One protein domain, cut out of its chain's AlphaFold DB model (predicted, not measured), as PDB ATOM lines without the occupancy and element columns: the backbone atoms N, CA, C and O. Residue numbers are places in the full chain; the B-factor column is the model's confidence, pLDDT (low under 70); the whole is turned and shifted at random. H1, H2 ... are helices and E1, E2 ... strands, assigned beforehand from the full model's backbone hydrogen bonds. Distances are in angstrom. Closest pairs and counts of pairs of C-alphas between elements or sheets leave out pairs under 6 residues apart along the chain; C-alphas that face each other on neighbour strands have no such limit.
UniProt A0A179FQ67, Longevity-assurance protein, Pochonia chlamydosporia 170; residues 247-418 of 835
ATOM      1  N   SER A 247     -17.352   7.868 -68.557       89.00
ATOM      2  CA  SER A 247     -18.316   7.471 -69.585       89.00
ATOM      3  C   SER A 247     -17.791   7.720 -70.997       89.00
ATOM      4  O   SER A 247     -17.420   8.845 -71.333       89.00
ATOM      5  N   LEU A 248     -17.797   6.672 -71.824       90.19
ATOM      6  CA  LEU A 248     -17.200   6.670 -73.159       90.19
ATOM      7  C   LEU A 248     -18.123   6.004 -74.196       90.19
ATOM      8  O   LEU A 248     -18.638   4.910 -73.964       90.19
ATOM      9  N   GLU A 249     -18.277   6.630 -75.360       89.38
ATOM     10  CA  GLU A 249     -18.689   5.981 -76.607       89.38
ATOM     11  C   GLU A 249     -17.474   5.875 -77.533       89.38
ATOM     12  O   GLU A 249     -16.706   6.832 -77.663       89.38
ATOM     13  N   ILE A 250     -17.304   4.743 -78.215       88.06
ATOM     14  CA  ILE A 250     -16.224   4.577 -79.190       88.06
ATOM     15  C   ILE A 250     -16.657   3.757 -80.404       88.06
ATOM     16  O   ILE A 250     -17.319   2.727 -80.271       88.06
ATOM     17  N   VAL A 251     -16.246   4.204 -81.593       85.69
ATOM     18  CA  VAL A 251     -16.408   3.458 -82.847       85.69
ATOM     19  C   VAL A 251     -15.129   2.673 -83.140       85.69
ATOM     20  O   VAL A 251     -14.092   3.249 -83.459       85.69
ATOM     21  N   CYS A 252     -15.199   1.347 -83.040       85.50
ATOM     22  CA  CYS A 252     -14.102   0.436 -83.349       85.50
ATOM     23  C   CYS A 252     -14.339  -0.225 -84.719       85.50
ATOM     24  O   CYS A 252     -15.400  -0.823 -84.929       85.50
ATOM     25  N   PRO A 253     -13.378  -0.168 -85.660       78.62
ATOM     26  CA  PRO A 253     -13.453  -0.953 -86.886       78.62
ATOM     27  C   PRO A 253     -13.277  -2.443 -86.562       78.62
ATOM     28  O   PRO A 253     -12.363  -2.822 -85.831       78.62
ATOM     29  N   LEU A 254     -14.128  -3.290 -87.135       79.69
ATOM     30  CA  LEU A 254     -14.009  -4.745 -87.090       79.69
ATOM     31  C   LEU A 254     -13.658  -5.236 -88.498       79.69
ATOM     32  O   LEU A 254     -14.532  -5.320 -89.360       79.69
ATOM     33  N   MET A 255     -12.376  -5.518 -88.737       78.00
ATOM     34  CA  MET A 255     -11.913  -6.022 -90.034       78.00
ATOM     35  C   MET A 255     -12.325  -7.488 -90.209       78.00
ATOM     36  O   MET A 255     -12.100  -8.313 -89.321       78.00
ATOM     37  N   LEU A 256     -12.945  -7.805 -91.348       75.62
ATOM     38  CA  LEU A 256     -13.456  -9.135 -91.678       75.62
ATOM     39  C   LEU A 256     -12.656  -9.768 -92.823       75.62
ATOM     40  O   LEU A 256     -12.707  -9.310 -93.969       75.62
ATOM     41  N   ARG A 257     -11.970 -10.877 -92.531       72.12
ATOM     42  CA  ARG A 257     -11.221 -11.678 -93.507       72.12
ATOM     43  C   ARG A 257     -12.044 -12.879 -93.979       72.12
ATOM     44  O   ARG A 257     -12.867 -13.431 -93.253       72.12
ATOM     45  N   ARG A 258     -11.807 -13.338 -95.209       67.19
ATOM     46  CA  ARG A 258     -12.469 -14.528 -95.772       67.19
ATOM     47  C   ARG A 258     -11.931 -15.810 -95.121       67.19
ATOM     48  O   ARG A 258     -10.739 -16.088 -95.223       67.19
ATOM     49  N   GLY A 259     -12.806 -16.585 -94.477       63.88
ATOM     50  CA  GLY A 259     -12.464 -17.838 -93.799       63.88
ATOM     51  C   GLY A 259     -12.758 -19.114 -94.604       63.88
ATOM     52  O   GLY A 259     -13.280 -19.049 -95.727       63.88
ATOM     53  N   PRO A 260     -12.460 -20.298 -94.028       59.03
ATOM     54  CA  PRO A 260     -12.909 -21.588 -94.545       59.03
ATOM     55  C   PRO A 260     -14.444 -21.679 -94.593       59.03
ATOM     56  O   PRO A 260     -15.147 -20.920 -93.931       59.03
ATOM     57  N   LYS A 261     -14.979 -22.629 -95.375       58.34
ATOM     58  CA  LYS A 261     -16.428 -22.948 -95.446       58.34
ATOM     59  C   LYS A 261     -17.360 -21.744 -95.695       58.34
ATOM     60  O   LYS A 261     -18.528 -21.765 -95.329       58.34
ATOM     61  N   SER A 262     -16.854 -20.703 -96.354       63.00
ATOM     62  CA  SER A 262     -17.586 -19.472 -96.670       63.00
ATOM     63  C   SER A 262     -18.102 -18.645 -95.486       63.00
ATOM     64  O   SER A 262     -19.027 -17.858 -95.662       63.00
ATOM     65  N   GLN A 263     -17.444 -18.720 -94.332       67.44
ATOM     66  CA  GLN A 263     -17.642 -17.774 -93.226       67.44
ATOM     67  C   GLN A 263     -16.729 -16.541 -93.359       67.44
ATOM     68  O   GLN A 263     -15.717 -16.567 -94.073       67.44
ATOM     69  N   ALA A 264     -17.095 -15.452 -92.683       70.50
ATOM     70  CA  ALA A 264     -16.219 -14.306 -92.448       70.50
ATOM     71  C   ALA A 264     -15.591 -14.434 -91.050       70.50
ATOM     72  O   ALA A 264     -16.296 -14.681 -90.075       70.50
ATOM     73  N   ILE A 265     -14.270 -14.289 -90.958       76.25
ATOM     74  CA  ILE A 265     -13.516 -14.381 -89.703       76.25
ATOM     75  C   ILE A 265     -13.066 -12.969 -89.309       76.25
ATOM     76  O   ILE A 265     -12.381 -12.321 -90.106       76.25
ATOM     77  N   PRO A 266     -13.422 -12.482 -88.110       80.19
ATOM     78  CA  PRO A 266     -12.966 -11.192 -87.614       80.19
ATOM     79  C   PRO A 266     -11.489 -11.228 -87.202       80.19
ATOM     80  O   PRO A 266     -11.010 -12.193 -86.605       80.19
ATOM     81  N   GLU A 267     -10.760 -10.149 -87.479       81.38
ATOM     82  CA  GLU A 267      -9.366  -9.987 -87.057       81.38
ATOM     83  C   GLU A 267      -9.291  -9.514 -85.598       81.38
ATOM     84  O   GLU A 267      -9.247  -8.320 -85.292       81.38
ATOM     85  N   LEU A 268      -9.288 -10.488 -84.683       84.56
ATOM     86  CA  LEU A 268      -9.375 -10.275 -83.233       84.56
ATOM     87  C   LEU A 268      -8.262  -9.389 -82.667       84.56
ATOM     88  O   LEU A 268      -8.541  -8.577 -81.792       84.56
ATOM     89  N   HIS A 269      -7.039  -9.469 -83.203       83.31
ATOM     90  CA  HIS A 269      -5.886  -8.724 -82.686       83.31
ATOM     91  C   HIS A 269      -6.140  -7.208 -82.596       83.31
ATOM     92  O   HIS A 269      -5.786  -6.569 -81.606       83.31
ATOM     93  N   HIS A 270      -6.817  -6.622 -83.591       78.56
ATOM     94  CA  HIS A 270      -7.169  -5.204 -83.546       78.56
ATOM     95  C   HIS A 270      -8.189  -4.902 -82.442       78.56
ATOM     96  O   HIS A 270      -8.006  -3.928 -81.712       78.56
ATOM     97  N   LEU A 271      -9.224  -5.731 -82.282       85.94
ATOM     98  CA  LEU A 271     -10.231  -5.571 -81.228       85.94
ATOM     99  C   LEU A 271      -9.607  -5.719 -79.831       85.94
ATOM    100  O   LEU A 271      -9.823  -4.870 -78.969       85.94
ATOM    101  N   GLU A 272      -8.788  -6.748 -79.622       88.12
ATOM    102  CA  GLU A 272      -8.075  -7.004 -78.365       88.12
ATOM    103  C   GLU A 272      -7.150  -5.844 -77.986       88.12
ATOM    104  O   GLU A 272      -7.189  -5.385 -76.844       88.12
ATOM    105  N   ASN A 273      -6.390  -5.303 -78.945       85.06
ATOM    106  CA  ASN A 273      -5.546  -4.128 -78.723       85.06
ATOM    107  C   ASN A 273      -6.374  -2.901 -78.304       85.06
ATOM    108  O   ASN A 273      -5.993  -2.201 -77.366       85.06
ATOM    109  N   HIS A 274      -7.531  -2.650 -78.933       85.19
ATOM    110  CA  HIS A 274      -8.418  -1.553 -78.522       85.19
ATOM    111  C   HIS A 274      -8.970  -1.779 -77.103       85.19
ATOM    112  O   HIS A 274      -8.908  -0.867 -76.282       85.19
ATOM    113  N   LEU A 275      -9.443  -2.985 -76.769       88.94
ATOM    114  CA  LEU A 275      -9.948  -3.328 -75.428       88.94
ATOM    115  C   LEU A 275      -8.855  -3.235 -74.340       88.94
ATOM    116  O   LEU A 275      -9.120  -2.793 -73.214       88.94
ATOM    117  N   ALA A 276      -7.614  -3.595 -74.673       87.31
ATOM    118  CA  ALA A 276      -6.453  -3.431 -73.802       87.31
ATOM    119  C   ALA A 276      -6.100  -1.949 -73.589       87.31
ATOM    120  O   ALA A 276      -5.888  -1.537 -72.448       87.31
ATOM    121  N   MET A 277      -6.114  -1.128 -74.646       85.81
ATOM    122  CA  MET A 277      -5.899   0.318 -74.521       85.81
ATOM    123  C   MET A 277      -7.015   1.014 -73.741       85.81
ATOM    124  O   MET A 277      -6.718   1.889 -72.934       85.81
ATOM    125  N   LEU A 278      -8.282   0.620 -73.908       88.12
ATOM    126  CA  LEU A 278      -9.383   1.143 -73.089       88.12
ATOM    127  C   LEU A 278      -9.142   0.869 -71.597       88.12
ATOM    128  O   LEU A 278      -9.297   1.771 -70.777       88.12
ATOM    129  N   SER A 279      -8.691  -0.347 -71.272       86.50
ATOM    130  CA  SER A 279      -8.381  -0.780 -69.903       86.50
ATOM    131  C   SER A 279      -7.246   0.014 -69.247       86.50
ATOM    132  O   SER A 279      -7.310   0.287 -68.052       86.50
ATOM    133  N   SER A 280      -6.197   0.358 -70.000       87.44
ATOM    134  CA  SER A 280      -5.027   1.083 -69.478       87.44
ATOM    135  C   SER A 280      -5.186   2.604 -69.513       87.44
ATOM    136  O   SER A 280      -4.634   3.300 -68.662       87.44
ATOM    137  N   THR A 281      -5.949   3.130 -70.473       87.88
ATOM    138  CA  THR A 281      -6.131   4.575 -70.684       87.88
ATOM    139  C   THR A 281      -7.203   5.158 -69.760       87.88
ATOM    140  O   THR A 281      -7.044   6.282 -69.289       87.88
ATOM    141  N   PHE A 282      -8.275   4.412 -69.465       90.50
ATOM    142  CA  PHE A 282      -9.433   4.907 -68.707       90.50
ATOM    143  C   PHE A 282      -9.687   4.066 -67.437       90.50
ATOM    144  O   PHE A 282     -10.626   3.269 -67.399       90.50
ATOM    145  N   PRO A 283      -8.887   4.236 -66.367       86.69
ATOM    146  CA  PRO A 283      -8.927   3.353 -65.193       86.69
ATOM    147  C   PRO A 283     -10.223   3.432 -64.363       86.69
ATOM    148  O   PRO A 283     -10.504   2.514 -63.602       86.69
ATOM    149  N   ASN A 284     -11.015   4.503 -64.502       89.44
ATOM    150  CA  ASN A 284     -12.257   4.729 -63.746       89.44
ATOM    151  C   ASN A 284     -13.514   4.665 -64.640       89.44
ATOM    152  O   ASN A 284     -14.514   5.338 -64.375       89.44
ATOM    153  N   LEU A 285     -13.458   3.905 -65.738       89.06
ATOM    154  CA  LEU A 285     -14.534   3.825 -66.723       89.06
ATOM    155  C   LEU A 285     -15.721   2.996 -66.202       89.06
ATOM    156  O   LEU A 285     -15.656   1.769 -66.147       89.06
ATOM    157  N   THR A 286     -16.831   3.656 -65.864       87.44
ATOM    158  CA  THR A 286     -18.047   3.000 -65.347       87.44
ATOM    159  C   THR A 286     -19.100   2.731 -66.422       87.44
ATOM    160  O   THR A 286     -19.961   1.867 -66.239       87.44
ATOM    161  N   ARG A 287     -19.048   3.440 -67.560       86.88
ATOM    162  CA  ARG A 287     -20.001   3.296 -68.675       86.88
ATOM    163  C   ARG A 287     -19.289   3.280 -70.028       86.88
ATOM    164  O   ARG A 287     -18.639   4.263 -70.380       86.88
ATOM    165  N   LEU A 288     -19.472   2.218 -70.812       88.81
ATOM    166  CA  LEU A 288     -18.877   2.070 -72.145       88.81
ATOM    167  C   LEU A 288     -19.911   1.631 -73.195       88.81
ATOM    168  O   LEU A 288     -20.586   0.617 -73.025       88.81
ATOM    169  N   HIS A 289     -19.982   2.361 -74.309       87.81
ATOM    170  CA  HIS A 289     -20.703   1.965 -75.523       87.81
ATOM    171  C   HIS A 289     -19.698   1.754 -76.661       87.81
ATOM    172  O   HIS A 289     -19.057   2.694 -77.125       87.81
ATOM    173  N   LEU A 290     -19.562   0.509 -77.108       90.00
ATOM    174  CA  LEU A 290     -18.666   0.085 -78.180       90.00
ATOM    175  C   LEU A 290     -19.460  -0.161 -79.471       90.00
ATOM    176  O   LEU A 290     -20.211  -1.130 -79.562       90.00
ATOM    177  N   ALA A 291     -19.286   0.677 -80.488       87.50
ATOM    178  CA  ALA A 291     -19.824   0.413 -81.819       87.50
ATOM    179  C   ALA A 291     -18.815  -0.396 -82.642       87.50
ATOM    180  O   ALA A 291     -17.694   0.060 -82.859       87.50
ATOM    181  N   LEU A 292     -19.203  -1.591 -83.098       87.12
ATOM    182  CA  LEU A 292     -18.360  -2.463 -83.922       87.12
ATOM    183  C   LEU A 292     -18.745  -2.288 -85.393       87.12
ATOM    184  O   LEU A 292     -19.683  -2.923 -85.876       87.12
ATOM    185  N   LYS A 293     -18.027  -1.412 -86.102       80.25
ATOM    186  CA  LYS A 293     -18.273  -1.147 -87.524       80.25
ATOM    187  C   LYS A 293     -17.587  -2.217 -88.371       80.25
ATOM    188  O   LYS A 293     -16.363  -2.207 -88.504       80.25
ATOM    189  N   ALA A 294     -18.372  -3.144 -88.910       74.56
ATOM    190  CA  ALA A 294     -17.890  -4.199 -89.793       74.56
ATOM    191  C   ALA A 294     -17.320  -3.601 -91.089       74.56
ATOM    192  O   ALA A 294     -18.009  -2.874 -91.800       74.56
ATOM    193  N   ASN A 295     -16.064  -3.925 -91.391       66.88
ATOM    194  CA  ASN A 295     -15.368  -3.523 -92.609       66.88
ATOM    195  C   ASN A 295     -14.844  -4.785 -93.312       66.88
ATOM    196  O   ASN A 295     -14.020  -5.508 -92.754       66.88
ATOM    197  N   GLY A 296     -15.296  -5.045 -94.538       61.09
ATOM    198  CA  GLY A 296     -14.892  -6.215 -95.323       61.09
ATOM    199  C   GLY A 296     -16.088  -6.905 -95.971       61.09
ATOM    200  O   GLY A 296     -17.103  -6.268 -96.222       61.09
ATOM    201  N   VAL A 297     -15.954  -8.206 -96.242       52.75
ATOM    202  CA  VAL A 297     -17.000  -9.023 -96.883       52.75
ATOM    203  C   VAL A 297     -18.117  -9.303 -95.876       52.75
ATOM    204  O   VAL A 297     -17.981 -10.213 -95.055       52.75
ATOM    205  N   ALA A 298     -19.211  -8.546 -95.928       51.16
ATOM    206  CA  ALA A 298     -20.328  -8.714 -95.002       51.16
ATOM    207  C   ALA A 298     -21.317  -9.805 -95.463       51.16
ATOM    208  O   ALA A 298     -22.133 -10.265 -94.663       51.16
ATOM    209  N   ASP A 299     -21.251 -10.250 -96.726       50.69
ATOM    210  CA  ASP A 299     -22.126 -11.247 -97.385       50.69
ATOM    211  C   ASP A 299     -22.013 -12.692 -96.838       50.69
ATOM    212  O   ASP A 299     -22.442 -13.660 -97.472       50.69
ATOM    213  N   ARG A 300     -21.393 -12.885 -95.670       61.56
ATOM    214  CA  ARG A 300     -21.115 -14.201 -95.078       61.56
ATOM    215  C   ARG A 300     -21.465 -14.201 -93.594       61.56
ATOM    216  O   ARG A 300     -21.226 -13.193 -92.931       61.56
ATOM    217  N   PRO A 301     -21.965 -15.321 -93.037       64.94
ATOM    218  CA  PRO A 301     -22.105 -15.448 -91.594       64.94
ATOM    219  C   PRO A 301     -20.738 -15.226 -90.939       64.94
ATOM    220  O   PRO A 301     -19.761 -15.912 -91.265       64.94
ATOM    221  N   VAL A 302     -20.675 -14.225 -90.063       72.00
ATOM    222  CA  VAL A 302     -19.473 -13.881 -89.302       72.00
ATOM    223  C   VAL A 302     -19.343 -14.861 -88.144       72.00
ATOM    224  O   VAL A 302     -20.304 -15.075 -87.404       72.00
ATOM    225  N   ASP A 303     -18.158 -15.442 -87.969       79.88
ATOM    226  CA  ASP A 303     -17.847 -16.177 -86.747       79.88
ATOM    227  C   ASP A 303     -17.621 -15.184 -85.601       79.88
ATOM    228  O   ASP A 303     -16.570 -14.555 -85.479       79.88
ATOM    229  N   LEU A 304     -18.656 -15.004 -84.783       81.69
ATOM    230  CA  LEU A 304     -18.638 -14.097 -83.639       81.69
ATOM    231  C   LEU A 304     -18.125 -14.752 -82.356       81.69
ATOM    232  O   LEU A 304     -18.026 -14.055 -81.349       81.69
ATOM    233  N   GLN A 305     -17.783 -16.046 -82.366       84.75
ATOM    234  CA  GLN A 305     -17.383 -16.762 -81.155       84.75
ATOM    235  C   GLN A 305     -16.172 -16.091 -80.493       84.75
ATOM    236  O   GLN A 305     -16.260 -15.673 -79.340       84.75
ATOM    237  N   GLY A 306     -15.091 -15.866 -81.247       84.25
ATOM    238  CA  GLY A 306     -13.899 -15.179 -80.735       84.25
ATOM    239  C   GLY A 306     -14.143 -13.712 -80.349       84.25
ATOM    240  O   GLY A 306     -13.531 -13.206 -79.411       84.25
ATOM    241  N   VAL A 307     -15.070 -13.019 -81.028       87.31
ATOM    242  CA  VAL A 307     -15.433 -11.626 -80.694       87.31
ATOM    243  C   VAL A 307     -16.129 -11.582 -79.341       87.31
ATOM    244  O   VAL A 307     -15.767 -10.766 -78.496       87.31
ATOM    245  N   PHE A 308     -17.088 -12.479 -79.105       90.00
ATOM    246  CA  PHE A 308     -17.733 -12.588 -77.805       90.00
ATOM    247  C   PHE A 308     -16.770 -13.083 -76.732       90.00
ATOM    248  O   PHE A 308     -16.757 -12.498 -75.663       90.00
ATOM    249  N   GLU A 309     -15.887 -14.044 -77.003       89.06
ATOM    250  CA  GLU A 309     -14.868 -14.468 -76.032       89.06
ATOM    251  C   GLU A 309     -13.961 -13.309 -75.584       89.06
ATOM    252  O   GLU A 309     -13.723 -13.155 -74.381       89.06
ATOM    253  N   ALA A 310     -13.525 -12.446 -76.511       89.00
ATOM    254  CA  ALA A 310     -12.743 -11.249 -76.200       89.00
ATOM    255  C   ALA A 310     -13.541 -10.220 -75.369       89.00
ATOM    256  O   ALA A 310     -13.024  -9.683 -74.385       89.00
ATOM    257  N   LEU A 311     -14.811  -9.975 -75.714       91.06
ATOM    258  CA  LEU A 311     -15.707  -9.078 -74.970       91.06
ATOM    259  C   LEU A 311     -16.025  -9.627 -73.567       91.06
ATOM    260  O   LEU A 311     -15.890  -8.916 -72.573       91.06
ATOM    261  N   ASP A 312     -16.369 -10.907 -73.466       90.38
ATOM    262  CA  ASP A 312     -16.687 -11.612 -72.225       90.38
ATOM    263  C   ASP A 312     -15.444 -11.690 -71.310       90.38
ATOM    264  O   ASP A 312     -15.556 -11.645 -70.083       90.38
ATOM    265  N   ALA A 313     -14.234 -11.791 -71.876       89.00
ATOM    266  CA  ALA A 313     -12.970 -11.698 -71.140       89.00
ATOM    267  C   ALA A 313     -12.654 -10.265 -70.672       89.00
ATOM    268  O   ALA A 313     -12.195 -10.086 -69.541       89.00
ATOM    269  N   PHE A 314     -12.918  -9.247 -71.497       90.00
ATOM    270  CA  PHE A 314     -12.771  -7.837 -71.125       90.00
ATOM    271  C   PHE A 314     -13.700  -7.464 -69.960       90.00
ATOM    272  O   PHE A 314     -13.234  -6.913 -68.962       90.00
ATOM    273  N   ILE A 315     -14.980  -7.849 -70.031       87.56
ATOM    274  CA  ILE A 315     -15.952  -7.610 -68.954       87.56
ATOM    275  C   ILE A 315     -15.479  -8.274 -67.666       87.56
ATOM    276  O   ILE A 315     -15.387  -7.591 -66.653       87.56
ATOM    277  N   ARG A 316     -15.093  -9.559 -67.689       87.12
ATOM    278  CA  ARG A 316     -14.597 -10.270 -66.491       87.12
ATOM    279  C   ARG A 316     -13.440  -9.555 -65.785       87.12
ATOM    280  O   ARG A 316     -13.339  -9.655 -64.567       87.12
ATOM    281  N   ARG A 317     -12.590  -8.829 -66.521       86.31
ATOM    282  CA  ARG A 317     -11.497  -8.022 -65.947       86.31
ATOM    283  C   ARG A 317     -11.981  -6.675 -65.405       86.31
ATOM    284  O   ARG A 317     -11.552  -6.276 -64.331       86.31
ATOM    285  N   GLN A 318     -12.858  -5.982 -66.133       84.50
ATOM    286  CA  GLN A 318     -13.282  -4.609 -65.812       84.50
ATOM    287  C   GLN A 318     -14.517  -4.509 -64.908       84.50
ATOM    288  O   GLN A 318     -14.849  -3.428 -64.418       84.50
ATOM    289  N   ARG A 319     -15.218  -5.619 -64.662       81.62
ATOM    290  CA  ARG A 319     -16.532  -5.619 -64.014       81.62
ATOM    291  C   ARG A 319     -16.632  -4.942 -62.638       81.62
ATOM    292  O   ARG A 319     -17.673  -4.333 -62.403       81.62
ATOM    293  N   PRO A 320     -15.620  -4.977 -61.745       80.69
ATOM    294  CA  PRO A 320     -15.701  -4.277 -60.460       80.69
ATOM    295  C   PRO A 320     -15.915  -2.757 -60.578       80.69
ATOM    296  O   PRO A 320     -16.349  -2.135 -59.614       80.69
ATOM    297  N   ILE A 321     -15.606  -2.172 -61.743       82.56
ATOM    298  CA  ILE A 321     -15.698  -0.733 -62.030       82.56
ATOM    299  C   ILE A 321     -16.749  -0.465 -63.125       82.56
ATOM    300  O   ILE A 321     -17.522   0.490 -63.033       82.56
ATOM    301  N   LEU A 322     -16.817  -1.322 -64.150       84.06
ATOM    302  CA  LEU A 322     -17.688  -1.149 -65.314       84.06
ATOM    303  C   LEU A 322     -19.145  -1.553 -65.015       84.06
ATOM    304  O   LEU A 322     -19.562  -2.699 -65.213       84.06
ATOM    305  N   GLU A 323     -19.946  -0.582 -64.574       81.31
ATOM    306  CA  GLU A 323     -21.379  -0.752 -64.305       81.31
ATOM    307  C   GLU A 323     -22.202  -1.052 -65.569       81.31
ATOM    308  O   GLU A 323     -23.094  -1.906 -65.529       81.31
ATOM    309  N   GLN A 324     -21.921  -0.353 -66.678       79.44
ATOM    310  CA  GLN A 324     -22.678  -0.440 -67.932       79.44
ATOM    311  C   GLN A 324     -21.772  -0.729 -69.129       79.44
ATOM    312  O   GLN A 324     -20.824   0.012 -69.394       79.44
ATOM    313  N   PHE A 325     -22.134  -1.752 -69.906       86.12
ATOM    314  CA  PHE A 325     -21.507  -2.062 -71.187       86.12
ATOM    315  C   PHE A 325     -22.569  -2.328 -72.261       86.12
ATOM    316  O   PHE A 325     -23.537  -3.062 -72.033       86.12
ATOM    317  N   ILE A 326     -22.393  -1.693 -73.418       84.81
ATOM    318  CA  ILE A 326     -23.274  -1.778 -74.585       84.81
ATOM    319  C   ILE A 326     -22.401  -2.021 -75.817       84.81
ATOM    320  O   ILE A 326     -21.402  -1.327 -76.006       84.81
ATOM    321  N   VAL A 327     -22.792  -2.966 -76.669       88.81
ATOM    322  CA  VAL A 327     -22.119  -3.262 -77.937       88.81
ATOM    323  C   VAL A 327     -23.109  -3.097 -79.090       88.81
ATOM    324  O   VAL A 327     -24.162  -3.728 -79.109       88.81
ATOM    325  N   SER A 328     -22.780  -2.254 -80.068       86.81
ATOM    326  CA  SER A 328     -23.615  -2.007 -81.251       86.81
ATOM    327  C   SER A 328     -22.886  -2.417 -82.537       86.81
ATOM    328  O   SER A 328     -22.213  -1.571 -83.138       86.81
ATOM    329  N   PRO A 329     -22.935  -3.701 -82.946       86.38
ATOM    330  CA  PRO A 329     -22.332  -4.148 -84.197       86.38
ATOM    331  C   PRO A 329     -23.171  -3.754 -85.421       86.38
ATOM    332  O   PRO A 329     -24.394  -3.638 -85.317       86.38
ATOM    333  N   SER A 330     -22.520  -3.588 -86.581       80.00
ATOM    334  CA  SER A 330     -23.184  -3.347 -87.876       80.00
ATOM    335  C   SER A 330     -24.358  -4.298 -88.128       80.00
ATOM    336  O   SER A 330     -24.381  -5.441 -87.664       80.00
ATOM    337  N   ARG A 331     -25.348  -3.837 -88.891       75.44
ATOM    338  CA  ARG A 331     -26.631  -4.527 -89.063       75.44
ATOM    339  C   ARG A 331     -26.493  -5.897 -89.737       75.44
ATOM    340  O   ARG A 331     -27.182  -6.830 -89.328       75.44
ATOM    341  N   SER A 332     -25.544  -6.051 -90.663       68.25
ATOM    342  CA  SER A 332     -25.088  -7.331 -91.233       68.25
ATOM    343  C   SER A 332     -24.709  -8.379 -90.188       68.25
ATOM    344  O   SER A 332     -24.948  -9.566 -90.401       68.25
ATOM    345  N   VAL A 333     -24.140  -7.946 -89.064       77.00
ATOM    346  CA  VAL A 333     -23.680  -8.789 -87.960       77.00
ATOM    347  C   VAL A 333     -24.792  -8.998 -86.932       77.00
ATOM    348  O   VAL A 333     -24.999 -10.114 -86.458       77.00
ATOM    349  N   PHE A 334     -25.533  -7.936 -86.600       82.81
ATOM    350  CA  PHE A 334     -26.602  -7.995 -85.604       82.81
ATOM    351  C   PHE A 334     -27.780  -8.870 -86.050       82.81
ATOM    352  O   PHE A 334     -28.260  -9.687 -85.266       82.81
ATOM    353  N   THR A 335     -28.272  -8.704 -87.284       76.88
ATOM    354  CA  THR A 335     -29.527  -9.342 -87.716       76.88
ATOM    355  C   THR A 335     -29.458 -10.877 -87.699       76.88
ATOM    356  O   THR A 335     -30.313 -11.473 -87.043       76.88
ATOM    357  N   PRO A 336     -28.438 -11.549 -88.282       75.81
ATOM    358  CA  PRO A 336     -28.351 -13.012 -88.242       75.81
ATOM    359  C   PRO A 336     -28.217 -13.574 -86.820       75.81
ATOM    360  O   PRO A 336     -28.787 -14.621 -86.511       75.81
ATOM    361  N   LEU A 337     -27.493 -12.871 -85.941       82.19
ATOM    362  CA  LEU A 337     -27.353 -13.229 -84.529       82.19
ATOM    363  C   LEU A 337     -28.697 -13.141 -83.795       82.19
ATOM    364  O   LEU A 337     -29.094 -14.084 -83.110       82.19
ATOM    365  N   TYR A 338     -29.388 -12.008 -83.936       80.56
ATOM    366  CA  TYR A 338     -30.676 -11.770 -83.293       80.56
ATOM    367  C   TYR A 338     -31.721 -12.789 -83.755       80.56
ATOM    368  O   TYR A 338     -32.405 -13.375 -82.915       80.56
ATOM    369  N   ASP A 339     -31.795 -13.072 -85.059       75.62
ATOM    370  CA  ASP A 339     -32.720 -14.065 -85.608       75.62
ATOM    371  C   ASP A 339     -32.398 -15.484 -85.112       75.62
ATOM    372  O   ASP A 339     -33.305 -16.201 -84.686       75.62
ATOM    373  N   ALA A 340     -31.121 -15.883 -85.058       79.94
ATOM    374  CA  ALA A 340     -30.719 -17.181 -84.511       79.94
ATOM    375  C   ALA A 340     -31.119 -17.345 -83.029       79.94
ATOM    376  O   ALA A 340     -31.700 -18.367 -82.649       79.94
ATOM    377  N   VAL A 341     -30.877 -16.325 -82.196       79.12
ATOM    378  CA  VAL A 341     -31.277 -16.306 -80.776       79.12
ATOM    379  C   VAL A 341     -32.804 -16.332 -80.630       79.12
ATOM    380  O   VAL A 341     -33.346 -17.126 -79.857       79.12
ATOM    381  N   ARG A 342     -33.514 -15.516 -81.416       78.69
ATOM    382  CA  ARG A 342     -34.981 -15.443 -81.475       78.69
ATOM    383  C   ARG A 342     -35.599 -16.792 -81.841       78.69
ATOM    384  O   ARG A 342     -36.526 -17.227 -81.160       78.69
ATOM    385  N   HIS A 343     -35.071 -17.485 -82.849       77.69
ATOM    386  CA  HIS A 343     -35.526 -18.823 -83.236       77.69
ATOM    387  C   HIS A 343     -35.244 -19.875 -82.154       77.69
ATOM    388  O   HIS A 343     -36.142 -20.648 -81.817       77.69
ATOM    389  N   ALA A 344     -34.046 -19.879 -81.558       76.88
ATOM    390  CA  ALA A 344     -33.683 -20.826 -80.500       76.88
ATOM    391  C   ALA A 344     -34.553 -20.686 -79.236       76.88
ATOM    392  O   ALA A 344     -34.845 -21.677 -78.564       76.88
ATOM    393  N   ILE A 345     -34.987 -19.463 -78.915       71.50
ATOM    394  CA  ILE A 345     -35.881 -19.186 -77.785       71.50
ATOM    395  C   ILE A 345     -37.345 -19.495 -78.144       71.50
ATOM    396  O   ILE A 345     -38.036 -20.149 -77.360       71.50
ATOM    397  N   ALA A 346     -37.809 -19.121 -79.341       71.38
ATOM    398  CA  ALA A 346     -39.162 -19.432 -79.817       71.38
ATOM    399  C   ALA A 346     -39.428 -20.946 -79.882       71.38
ATOM    400  O   ALA A 346     -40.488 -21.401 -79.454       71.38
ATOM    401  N   ALA A 347     -38.438 -21.740 -80.306       72.00
ATOM    402  CA  ALA A 347     -38.512 -23.203 -80.310       72.00
ATOM    403  C   ALA A 347     -38.709 -23.820 -78.907       72.00
ATOM    404  O   ALA A 347     -39.208 -24.937 -78.800       72.00
ATOM    405  N   LYS A 348     -38.337 -23.106 -77.834       70.94
ATOM    406  CA  LYS A 348     -38.486 -23.558 -76.439       70.94
ATOM    407  C   LYS A 348     -39.733 -23.019 -75.732       70.94
ATOM    408  O   LYS A 348     -40.160 -23.629 -74.758       70.94
ATOM    409  N   GLN A 349     -40.277 -21.873 -76.156       68.00
ATOM    410  CA  GLN A 349     -41.333 -21.152 -75.412       68.00
ATOM    411  C   GLN A 349     -42.580 -20.779 -76.239       68.00
ATOM    412  O   GLN A 349     -43.551 -20.274 -75.680       68.00
ATOM    413  N   GLY A 350     -42.601 -21.069 -77.543       62.44
ATOM    414  CA  GLY A 350     -43.757 -20.866 -78.420       62.44
ATOM    415  C   GLY A 350     -43.821 -19.490 -79.099       62.44
ATOM    416  O   GLY A 350     -43.257 -18.495 -78.647       62.44
ATOM    417  N   ASN A 351     -44.540 -19.432 -80.224       59.94
ATOM    418  CA  ASN A 351     -44.507 -18.295 -81.156       59.94
ATOM    419  C   ASN A 351     -45.355 -17.072 -80.746       59.94
ATOM    420  O   ASN A 351     -45.237 -16.018 -81.372       59.94
ATOM    421  N   SER A 352     -46.208 -17.167 -79.722       55.28
ATOM    422  CA  SER A 352     -47.205 -16.130 -79.383       55.28
ATOM    423  C   SER A 352     -46.620 -14.806 -78.868       55.28
ATOM    424  O   SER A 352     -47.327 -13.803 -78.825       55.28
ATOM    425  N   LEU A 353     -45.335 -14.783 -78.505       53.00
ATOM    426  CA  LEU A 353     -44.635 -13.618 -77.950       53.00
ATOM    427  C   LEU A 353     -43.751 -12.871 -78.973       53.00
ATOM    428  O   LEU A 353     -43.200 -11.815 -78.661       53.00
ATOM    429  N   LEU A 354     -43.633 -13.381 -80.205       54.91
ATOM    430  CA  LEU A 354     -42.694 -12.899 -81.233       54.91
ATOM    431  C   LEU A 354     -42.934 -11.458 -81.729       54.91
ATOM    432  O   LEU A 354     -42.030 -10.862 -82.324       54.91
ATOM    433  N   SER A 355     -44.130 -10.905 -81.516       49.22
ATOM    434  CA  SER A 355     -44.527  -9.544 -81.914       49.22
ATOM    435  C   SER A 355     -44.211  -8.463 -80.869       49.22
ATOM    436  O   SER A 355     -44.318  -7.280 -81.179       49.22
ATOM    437  N   LEU A 356     -43.819  -8.854 -79.650       50.56
ATOM    438  CA  LEU A 356     -43.545  -7.957 -78.512       50.56
ATOM    439  C   LEU A 356     -42.047  -7.859 -78.157       50.56
ATOM    440  O   LEU A 356     -41.675  -7.238 -77.160       50.56
ATOM    441  N   LEU A 357     -41.189  -8.498 -78.956       57.94
ATOM    442  CA  LEU A 357     -39.738  -8.485 -78.786       57.94
ATOM    443  C   LEU A 357     -39.154  -7.148 -79.251       57.94
ATOM    444  O   LEU A 357     -39.411  -6.714 -80.376       57.94
ATOM    445  N   LEU A 358     -38.330  -6.525 -78.407       59.25
ATOM    446  CA  LEU A 358     -37.506  -5.395 -78.832       59.25
ATOM    447  C   LEU A 358     -36.363  -5.882 -79.723       59.25
ATOM    448  O   LEU A 358     -35.854  -6.983 -79.543       59.25
ATOM    449  N   ASN A 359     -35.919  -5.026 -80.642       67.12
ATOM    450  CA  ASN A 359     -34.766  -5.287 -81.503       67.12
ATOM    451  C   ASN A 359     -33.446  -5.043 -80.741       67.12
ATOM    452  O   ASN A 359     -32.626  -4.232 -81.153       67.12
ATOM    453  N   GLU A 360     -33.308  -5.671 -79.574       74.25
ATOM    454  CA  GLU A 360     -32.221  -5.544 -78.596       74.25
ATOM    455  C   GLU A 360     -32.082  -6.901 -77.889       74.25
ATOM    456  O   GLU A 360     -33.086  -7.577 -77.653       74.25
ATOM    457  N   LEU A 361     -30.867  -7.316 -77.530       79.31
ATOM    458  CA  LEU A 361     -30.633  -8.576 -76.817       79.31
ATOM    459  C   LEU A 361     -29.615  -8.392 -75.687       79.31
ATOM    460  O   LEU A 361     -28.697  -7.583 -75.786       79.31
ATOM    461  N   TRP A 362     -29.778  -9.142 -74.602       82.94
ATOM    462  CA  TRP A 362     -28.823  -9.188 -73.496       82.94
ATOM    463  C   TRP A 362     -28.010 -10.481 -73.571       82.94
ATOM    464  O   TRP A 362     -28.568 -11.555 -73.811       82.94
ATOM    465  N   ARG A 363     -26.699 -10.376 -73.347       86.88
ATOM    466  CA  ARG A 363     -25.767 -11.504 -73.264       86.88
ATOM    467  C   ARG A 363     -25.175 -11.577 -71.859       86.88
ATOM    468  O   ARG A 363     -24.566 -10.617 -71.394       86.88
ATOM    469  N   ASN A 364     -25.342 -12.722 -71.205       84.81
ATOM    470  CA  ASN A 364     -24.625 -13.074 -69.982       84.81
ATOM    471  C   ASN A 364     -23.183 -13.500 -70.330       84.81
ATOM    472  O   ASN A 364     -22.925 -14.048 -71.402       84.81
ATOM    473  N   VAL A 365     -22.245 -13.303 -69.401       85.00
ATOM    474  CA  VAL A 365     -20.823 -13.691 -69.528       85.00
ATOM    475  C   VAL A 365     -20.619 -15.218 -69.575       85.00
ATOM    476  O   VAL A 365     -19.586 -15.681 -70.051       85.00
ATOM    477  N   ASP A 366     -21.604 -16.009 -69.138       81.81
ATOM    478  CA  ASP A 366     -21.640 -17.473 -69.323       81.81
ATOM    479  C   ASP A 366     -21.975 -17.903 -70.769       81.81
ATOM    480  O   ASP A 366     -21.966 -19.088 -71.101       81.81
ATOM    481  N   GLY A 367     -22.275 -16.932 -71.632       81.62
ATOM    482  CA  GLY A 367     -22.605 -17.116 -73.034       81.62
ATOM    483  C   GLY A 367     -24.091 -17.276 -73.346       81.62
ATOM    484  O   GLY A 367     -24.439 -17.402 -74.524       81.62
ATOM    485  N   THR A 368     -24.970 -17.247 -72.342       83.56
ATOM    486  CA  THR A 368     -26.424 -17.337 -72.534       83.56
ATOM    487  C   THR A 368     -27.046 -16.001 -72.958       83.56
ATOM    488  O   THR A 368     -26.535 -14.918 -72.667       83.56
ATOM    489  N   TYR A 369     -28.172 -16.079 -73.674       83.69
ATOM    490  CA  TYR A 369     -28.875 -14.920 -74.230       83.69
ATOM    491  C   TYR A 369     -30.275 -14.748 -73.634       83.69
ATOM    492  O   TYR A 369     -30.967 -15.721 -73.312       83.69
ATOM    493  N   ILE A 370     -30.702 -13.489 -73.528       78.44
ATOM    494  CA  ILE A 370     -31.987 -13.077 -72.959       78.44
ATOM    495  C   ILE A 370     -32.605 -12.002 -73.856       78.44
ATOM    496  O   ILE A 370     -31.946 -11.026 -74.217       78.44
ATOM    497  N   LEU A 371     -33.884 -12.162 -74.196       74.38
ATOM    498  CA  LEU A 371     -34.655 -11.186 -74.961       74.38
ATOM    499  C   LEU A 371     -35.655 -10.444 -74.052       74.38
ATOM    500  O   LEU A 371     -36.424 -11.089 -73.327       74.38
ATOM    501  N   PRO A 372     -35.685  -9.098 -74.070       67.62
ATOM    502  CA  PRO A 372     -36.686  -8.319 -73.353       67.62
ATOM    503  C   PRO A 372     -38.027  -8.285 -74.108       67.62
ATOM    504  O   PRO A 372     -38.089  -8.057 -75.317       67.62
ATOM    505  N   ILE A 373     -39.117  -8.449 -73.358       62.38
ATOM    506  CA  ILE A 373     -40.506  -8.346 -73.817       62.38
ATOM    507  C   ILE A 373     -41.185  -7.198 -73.076       62.38
ATOM    508  O   ILE A 373     -41.453  -7.278 -71.873       62.38
ATOM    509  N   CYS A 374     -41.505  -6.138 -73.806       56.44
ATOM    510  CA  CYS A 374     -42.220  -4.981 -73.276       56.44
ATOM    511  C   CYS A 374     -43.678  -4.985 -73.772       56.44
ATOM    512  O   CYS A 374     -43.980  -5.468 -74.861       56.44
ATOM    513  N   GLY A 375     -44.604  -4.489 -72.949       51.25
ATOM    514  CA  GLY A 375     -46.030  -4.460 -73.286       51.25
ATOM    515  C   GLY A 375     -46.388  -3.334 -74.269       51.25
ATOM    516  O   GLY A 375     -45.650  -2.353 -74.375       51.25
ATOM    517  N   PRO A 376     -47.556  -3.401 -74.938       45.84
ATOM    518  CA  PRO A 376     -47.976  -2.392 -75.920       45.84
ATOM    519  C   PRO A 376     -48.194  -0.985 -75.332       45.84
ATOM    520  O   PRO A 376     -48.245  -0.010 -76.076       45.84
ATOM    521  N   THR A 377     -48.318  -0.860 -74.007       42.41
ATOM    522  CA  THR A 377     -48.467   0.415 -73.283       42.41
ATOM    523  C   THR A 377     -47.147   1.001 -72.772       42.41
ATOM    524  O   THR A 377     -47.121   2.148 -72.330       42.41
ATOM    525  N   THR A 378     -46.040   0.250 -72.819       49.03
ATOM    526  CA  THR A 378     -44.717   0.753 -72.429       49.03
ATOM    527  C   THR A 378     -43.971   1.272 -73.648       49.03
ATOM    528  O   THR A 378     -43.512   0.471 -74.455       49.03
ATOM    529  N   ASP A 379     -43.804   2.592 -73.752       47.31
ATOM    530  CA  ASP A 379     -42.936   3.216 -74.759       47.31
ATOM    531  C   ASP A 379     -41.475   2.741 -74.572       47.31
ATOM    532  O   ASP A 379     -40.859   3.065 -73.544       47.31
ATOM    533  N   PRO A 380     -40.900   1.978 -75.525       45.84
ATOM    534  CA  PRO A 380     -39.520   1.505 -75.421       45.84
ATOM    535  C   PRO A 380     -38.504   2.649 -75.559       45.84
ATOM    536  O   PRO A 380     -37.462   2.651 -74.901       45.84
ATOM    537  N   PHE A 381     -38.824   3.656 -76.375       43.78
ATOM    538  CA  PHE A 381     -37.929   4.759 -76.719       43.78
ATOM    539  C   PHE A 381     -37.807   5.774 -75.578       43.78
ATOM    540  O   PHE A 381     -36.715   6.287 -75.320       43.78
ATOM    541  N   ALA A 382     -38.882   6.006 -74.816       41.41
ATOM    542  CA  ALA A 382     -38.857   6.899 -73.654       41.41
ATOM    543  C   ALA A 382     -37.856   6.472 -72.559       41.41
ATOM    544  O   ALA A 382     -37.332   7.335 -71.844       41.41
ATOM    545  N   LYS A 383     -37.571   5.165 -72.424       44.03
ATOM    546  CA  LYS A 383     -36.639   4.625 -71.413       44.03
ATOM    547  C   LYS A 383     -35.171   4.718 -71.835       44.03
ATOM    548  O   LYS A 383     -34.328   4.992 -70.983       44.03
ATOM    549  N   ARG A 384     -34.867   4.556 -73.128       44.69
ATOM    550  CA  ARG A 384     -33.491   4.477 -73.660       44.69
ATOM    551  C   ARG A 384     -32.687   5.783 -73.550       44.69
ATOM    552  O   ARG A 384     -31.466   5.745 -73.545       44.69
ATOM    553  N   PHE A 385     -33.365   6.922 -73.374       39.91
ATOM    554  CA  PHE A 385     -32.753   8.236 -73.106       39.91
ATOM    555  C   PHE A 385     -32.948   8.730 -71.660       39.91
ATOM    556  O   PHE A 385     -32.814   9.923 -71.373       39.91
ATOM    557  N   SER A 386     -33.351   7.866 -70.728       37.94
ATOM    558  CA  SER A 386     -33.303   8.202 -69.302       37.94
ATOM    559  C   SER A 386     -31.842   8.306 -68.848       37.94
ATOM    560  O   SER A 386     -31.036   7.459 -69.213       37.94
ATOM    561  N   SER A 387     -31.503   9.267 -67.985       36.28
ATOM    562  CA  SER A 387     -30.168   9.405 -67.363       36.28
ATOM    563  C   SER A 387     -29.803   8.259 -66.397       36.28
ATOM    564  O   SER A 387     -28.904   8.394 -65.571       36.28
ATOM    565  N   SER A 388     -30.561   7.163 -66.419       38.88
ATOM    566  CA  SER A 388     -30.578   6.117 -65.397       38.88
ATOM    567  C   SER A 388     -30.937   4.744 -65.984       38.88
ATOM    568  O   SER A 388     -31.571   3.936 -65.308       38.88
ATOM    569  N   TYR A 389     -30.610   4.479 -67.256       41.56
ATOM    570  CA  TYR A 389     -30.970   3.214 -67.902       41.56
ATOM    571  C   TYR A 389     -30.010   2.820 -69.050       41.56
ATOM    572  O   TYR A 389     -29.586   3.722 -69.767       41.56
ATOM    573  N   PRO A 390     -29.689   1.523 -69.271       49.56
ATOM    574  CA  PRO A 390     -30.024   0.344 -68.462       49.56
ATOM    575  C   PRO A 390     -28.984  -0.012 -67.385       49.56
ATOM    576  O   PRO A 390     -27.798  -0.160 -67.665       49.56
ATOM    577  N   LYS A 391     -29.458  -0.308 -66.172       45.50
ATOM    578  CA  LYS A 391     -29.038  -1.542 -65.485       45.50
ATOM    579  C   LYS A 391     -30.108  -2.599 -65.801       45.50
ATOM    580  O   LYS A 391     -31.267  -2.212 -65.973       45.50
ATOM    581  N   PRO A 392     -29.773  -3.892 -65.926       45.59
ATOM    582  CA  PRO A 392     -30.792  -4.927 -66.080       45.59
ATOM    583  C   PRO A 392     -31.638  -5.064 -64.792       45.59
ATOM    584  O   PRO A 392     -31.077  -4.928 -63.704       45.59
ATOM    585  N   PRO A 393     -32.944  -5.397 -64.863       49.66
ATOM    586  CA  PRO A 393     -33.840  -5.385 -66.019       49.66
ATOM    587  C   PRO A 393     -34.665  -4.083 -66.115       49.66
ATOM    588  O   PRO A 393     -34.772  -3.298 -65.171       49.66
ATOM    589  N   THR A 394     -35.329  -3.881 -67.253       51.69
ATOM    590  CA  THR A 394     -36.257  -2.766 -67.492       51.69
ATOM    591  C   THR A 394     -37.376  -2.801 -66.461       51.69
ATOM    592  O   THR A 394     -38.196  -3.719 -66.481       51.69
ATOM    593  N   ALA A 395     -37.485  -1.771 -65.616       42.34
ATOM    594  CA  ALA A 395     -38.638  -1.613 -64.731       42.34
ATOM    595  C   ALA A 395     -39.934  -1.681 -65.566       42.34
ATOM    596  O   ALA A 395     -40.208  -0.791 -66.381       42.34
ATOM    597  N   GLY A 396     -40.692  -2.774 -65.425       49.84
ATOM    598  CA  GLY A 396     -41.934  -3.034 -66.160       49.84
ATOM    599  C   GLY A 396     -41.837  -3.778 -67.505       49.84
ATOM    600  O   GLY A 396     -42.821  -3.740 -68.238       49.84
ATOM    601  N   CYS A 397     -40.731  -4.446 -67.858       55.03
ATOM    602  CA  CYS A 397     -40.718  -5.423 -68.966       55.03
ATOM    603  C   CYS A 397     -40.421  -6.844 -68.452       55.03
ATOM    604  O   CYS A 397     -39.725  -7.017 -67.454       55.03
ATOM    605  N   ARG A 398     -40.970  -7.864 -69.123       60.69
ATOM    606  CA  ARG A 398     -40.684  -9.283 -68.852       60.69
ATOM    607  C   ARG A 398     -39.449  -9.713 -69.650       60.69
ATOM    608  O   ARG A 398     -39.134  -9.101 -70.664       60.69
ATOM    609  N   THR A 399     -38.765 -10.768 -69.230       64.19
ATOM    610  CA  THR A 399     -37.623 -11.352 -69.957       64.19
ATOM    611  C   THR A 399     -37.934 -12.778 -70.383       64.19
ATOM    612  O   THR A 399     -38.584 -13.512 -69.640       64.19
ATOM    613  N   VAL A 400     -37.457 -13.173 -71.560       59.62
ATOM    614  CA  VAL A 400     -37.648 -14.505 -72.141       59.62
ATOM    615  C   VAL A 400     -36.302 -15.022 -72.657       59.62
ATOM    616  O   VAL A 400     -35.579 -14.311 -73.352       59.62
ATOM    617  N   GLY A 401     -35.933 -16.239 -72.256       63.16
ATOM    618  CA  GLY A 401     -34.580 -16.786 -72.402       63.16
ATOM    619  C   GLY A 401     -34.079 -17.398 -71.090       63.16
ATOM    620  O   GLY A 401     -34.878 -17.913 -70.306       63.16
ATOM    621  N   ALA A 402     -32.765 -17.348 -70.864       58.62
ATOM    622  CA  ALA A 402     -32.153 -17.727 -69.587       58.62
ATOM    623  C   ALA A 402     -32.505 -16.725 -68.460       58.62
ATOM    624  O   ALA A 402     -32.862 -15.578 -68.748       58.62
ATOM    625  N   PRO A 403     -32.406 -17.108 -67.172       58.34
ATOM    626  CA  PRO A 403     -32.376 -16.136 -66.083       58.34
ATOM    627  C   PRO A 403     -31.130 -15.236 -66.181       58.34
ATOM    628  O   PRO A 403     -30.101 -15.627 -66.730       58.34
ATOM    629  N   ILE A 404     -31.210 -14.027 -65.621       62.16
ATOM    630  CA  ILE A 404     -30.047 -13.139 -65.484       62.16
ATOM    631  C   ILE A 404     -29.192 -13.690 -64.338       62.16
ATOM    632  O   ILE A 404     -29.547 -13.528 -63.171       62.16
ATOM    633  N   VAL A 405     -28.104 -14.383 -64.674       55.97
ATOM    634  CA  VAL A 405     -27.191 -15.012 -63.710       55.97
ATOM    635  C   VAL A 405     -25.844 -14.305 -63.791       55.97
ATOM    636  O   VAL A 405     -25.049 -14.554 -64.692       55.97
ATOM    637  N   GLY A 406     -25.597 -13.409 -62.838       62.94
ATOM    638  CA  GLY A 406     -24.352 -12.648 -62.765       62.94
ATOM    639  C   GLY A 406     -24.250 -11.547 -63.822       62.94
ATOM    640  O   GLY A 406     -25.180 -10.761 -64.019       62.94
ATOM    641  N   ASP A 407     -23.079 -11.453 -64.444       73.38
ATOM    642  CA  ASP A 407     -22.677 -10.310 -65.257       73.38
ATOM    643  C   ASP A 407     -22.963 -10.489 -66.749       73.38
ATOM    644  O   ASP A 407     -23.011 -11.602 -67.272       73.38
ATOM    645  N   GLY A 408     -23.142  -9.370 -67.450       81.31
ATOM    646  CA  GLY A 408     -23.529  -9.351 -68.855       81.31
ATOM    647  C   GLY A 408     -23.610  -7.940 -69.432       81.31
ATOM    648  O   GLY A 408     -23.257  -6.961 -68.769       81.31
ATOM    649  N   TYR A 409     -24.059  -7.850 -70.682       85.38
ATOM    650  CA  TYR A 409     -24.072  -6.627 -71.480       85.38
ATOM    651  C   TYR A 409     -25.180  -6.624 -72.532       85.38
ATOM    652  O   TYR A 409     -25.719  -7.664 -72.916       85.38
ATOM    653  N   TRP A 410     -25.511  -5.425 -73.011       83.62
ATOM    654  CA  TRP A 410     -26.480  -5.234 -74.086       83.62
ATOM    655  C   TRP A 410     -25.813  -5.315 -75.454       83.62
ATOM    656  O   TRP A 410     -24.756  -4.726 -75.670       83.62
ATOM    657  N   ILE A 411     -26.478  -5.987 -76.390       85.31
ATOM    658  CA  ILE A 411     -26.149  -6.004 -77.811       85.31
ATOM    659  C   ILE A 411     -27.348  -5.432 -78.580       85.31
ATOM    660  O   ILE A 411     -28.495  -5.840 -78.377       85.31
ATOM    661  N   ILE A 412     -27.087  -4.455 -79.444       80.56
ATOM    662  CA  ILE A 412     -28.099  -3.623 -80.117       80.56
ATOM    663  C   ILE A 412     -27.726  -3.398 -81.598       80.56
ATOM    664  O   ILE A 412     -26.547  -3.455 -81.934       80.56
ATOM    665  N   PRO A 413     -28.681  -3.157 -82.511       72.25
ATOM    666  CA  PRO A 413     -28.408  -2.991 -83.940       72.25
ATOM    667  C   PRO A 413     -27.645  -1.693 -84.218       72.25
ATOM    668  O   PRO A 413     -28.137  -0.626 -83.869       72.25
ATOM    669  N   GLY A 414     -26.485  -1.783 -84.868       69.62
ATOM    670  CA  GLY A 414     -25.718  -0.639 -85.366       69.62
ATOM    671  C   GLY A 414     -25.966  -0.308 -86.845       69.62
ATOM    672  O   GLY A 414     -27.015  -0.621 -87.411       69.62
ATOM    673  N   ASP A 415     -24.947   0.319 -87.439       65.56
ATOM    674  CA  ASP A 415     -24.920   0.955 -88.766       65.56
ATOM    675  C   ASP A 415     -25.329   0.034 -89.937       65.56
ATOM    676  O   ASP A 415     -25.162  -1.188 -89.880       65.56
ATOM    677  N   MET A 416     -25.867   0.629 -91.005       56.41
ATOM    678  CA  MET A 416     -26.323  -0.054 -92.221       56.41
ATOM    679  C   MET A 416     -25.171  -0.265 -93.213       56.41
ATOM    680  O   MET A 416     -24.453   0.669 -93.549       56.41
ATOM    681  N   ASP A 417     -25.021  -1.484 -93.727       54.03
ATOM    682  CA  ASP A 417     -23.891  -1.851 -94.588       54.03
ATOM    683  C   ASP A 417     -24.062  -1.433 -96.065       54.03
ATOM    684  O   ASP A 417     -25.149  -1.546 -96.641       54.03
ATOM    685  N   ASP A 418     -22.946  -1.070 -96.709       46.78
ATOM    686  CA  ASP A 418     -22.856  -0.648 -98.122       46.78
ATOM    687  C   ASP A 418     -23.277  -1.748 -99.147       46.78
ATOM    688  O   ASP A 418     -23.471  -1.464-100.328       46.78
TER     689      ASP A 418
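Overview. This is residues 247 to 418 of the 835 residues of the protein "Longevity-assurance protein" of Pochonia chlamydosporia 170 (UniProt A0A179FQ67). Look first for one strongly twisted sheet of eight strands, curled like part of a barrel, with H1 over its long strand E1, H2 side by side with H1 and over the short strand E8, and H3 crossing over E6 in the part of the sheet made of short strands. The little helix H4 lies off the sheet, away from the other helices, and the unnamed stretch of residues 385 to 397 follows it. The printed part has 172 residues, with four named helices and eight named strands in the order E1 E2 H1 E3 H2 E4 H3 E5 E6 H4 E7 E8. The sheet runs E2 E1 E3 E4 E8 E5 E6 E7 and is mixed, and the class is mixed, helices and strands. The whole is compact, with a radius of gyration of the C-alphas of 16.2 A and spans of 43 by 42 by 29 A.

Arrangement. Begin in the sheet with E1, residues 247 to 258, and E3, residues 287 to 296, which are parallel at 24 degrees; N 250 and O 289 are 2.9 A apart. E4, residues 324 to 329, is parallel to E3 at 14 degrees, with N 290 and O 326 at 2.8 A. E8, residues 408 to 411, is parallel to E4 at 35 degrees, with N 327 and O 410 at 2.8 A. E5, residues 361 to 364, is antiparallel to E8, with N 411 and O 361 at 2.8 A. E6, residues 369 to 373, makes a hairpin with E5, with N 362 and O 370 at 2.9 A. The edge strand E7, residues 398 to 401, is antiparallel to E6, with N 373 and O 398 at 2.8 A. The other edge strand, E2, residues 264 to 266, makes a hairpin with E1, with N 265 and O 257 at 2.8 A. Now look over the sheet for H1, residues 268 to 281, at a height of 10.0 A; it runs along the strands, at 8 degrees to E1 on the local plane, and its closest C-alphas to E1 are those of Leu 271 and Leu 254, 7.0 A apart. H2, residues 305 to 318, touches H1 at a shallow tilt of 12 degrees, the same way, closest at the C-alphas of Ala 310 and Glu 272, 6.7 A. E3, H2 and E4 form a strand-helix-strand unit, two parallel neighbour strands with a helix between them in the chain, and its crossover is right-handed. H3, residues 331 to 349, is on the same face as H2, which gives two layers, helices on one face of a sheet. H3 runs across the strands, at 81 degrees to E6 on the local plane, at a height of 7.1 A; its closest C-alphas to E7 are those of Ile 345 and Gly 401, 6.0 A apart. H4, residues 380 to 384, is not on the sheet and touches no helix. In H1 and H2 every O i to N i+4 pair is within hydrogen-bond range, in H3 12 of 15, and in H4 0 of 1, beside 1 of 2 O i to N i+3 pairs.

Along the chain. Find C-alpha 247 at (-18.316, 7.471, -69.585); from there E1 runs 34.7 A to C-alpha 258. E3 is 28.8 A long and E4 16.7 A. Find C-alpha 331 at (-26.631, -4.527, -89.063), where H3 begins, and follow it 26.1 A to C-alpha 349; H1 is 19.7 A long and H2 20.0 A. E8 ends at C-alpha 411, at (-26.149, -6.004, -77.811).

Size, cuts and confidence. The two C-alphas farthest apart are those of Pro 260 and Thr 377, 46.9 A. The printed part has no cut. The long links are H3 to E5, 11 residues, and H4 to E7, 13 residues. The mean pLDDT of the printed part is 72.2, and among the residues under 70 are 349 to 359 and 372 to 406.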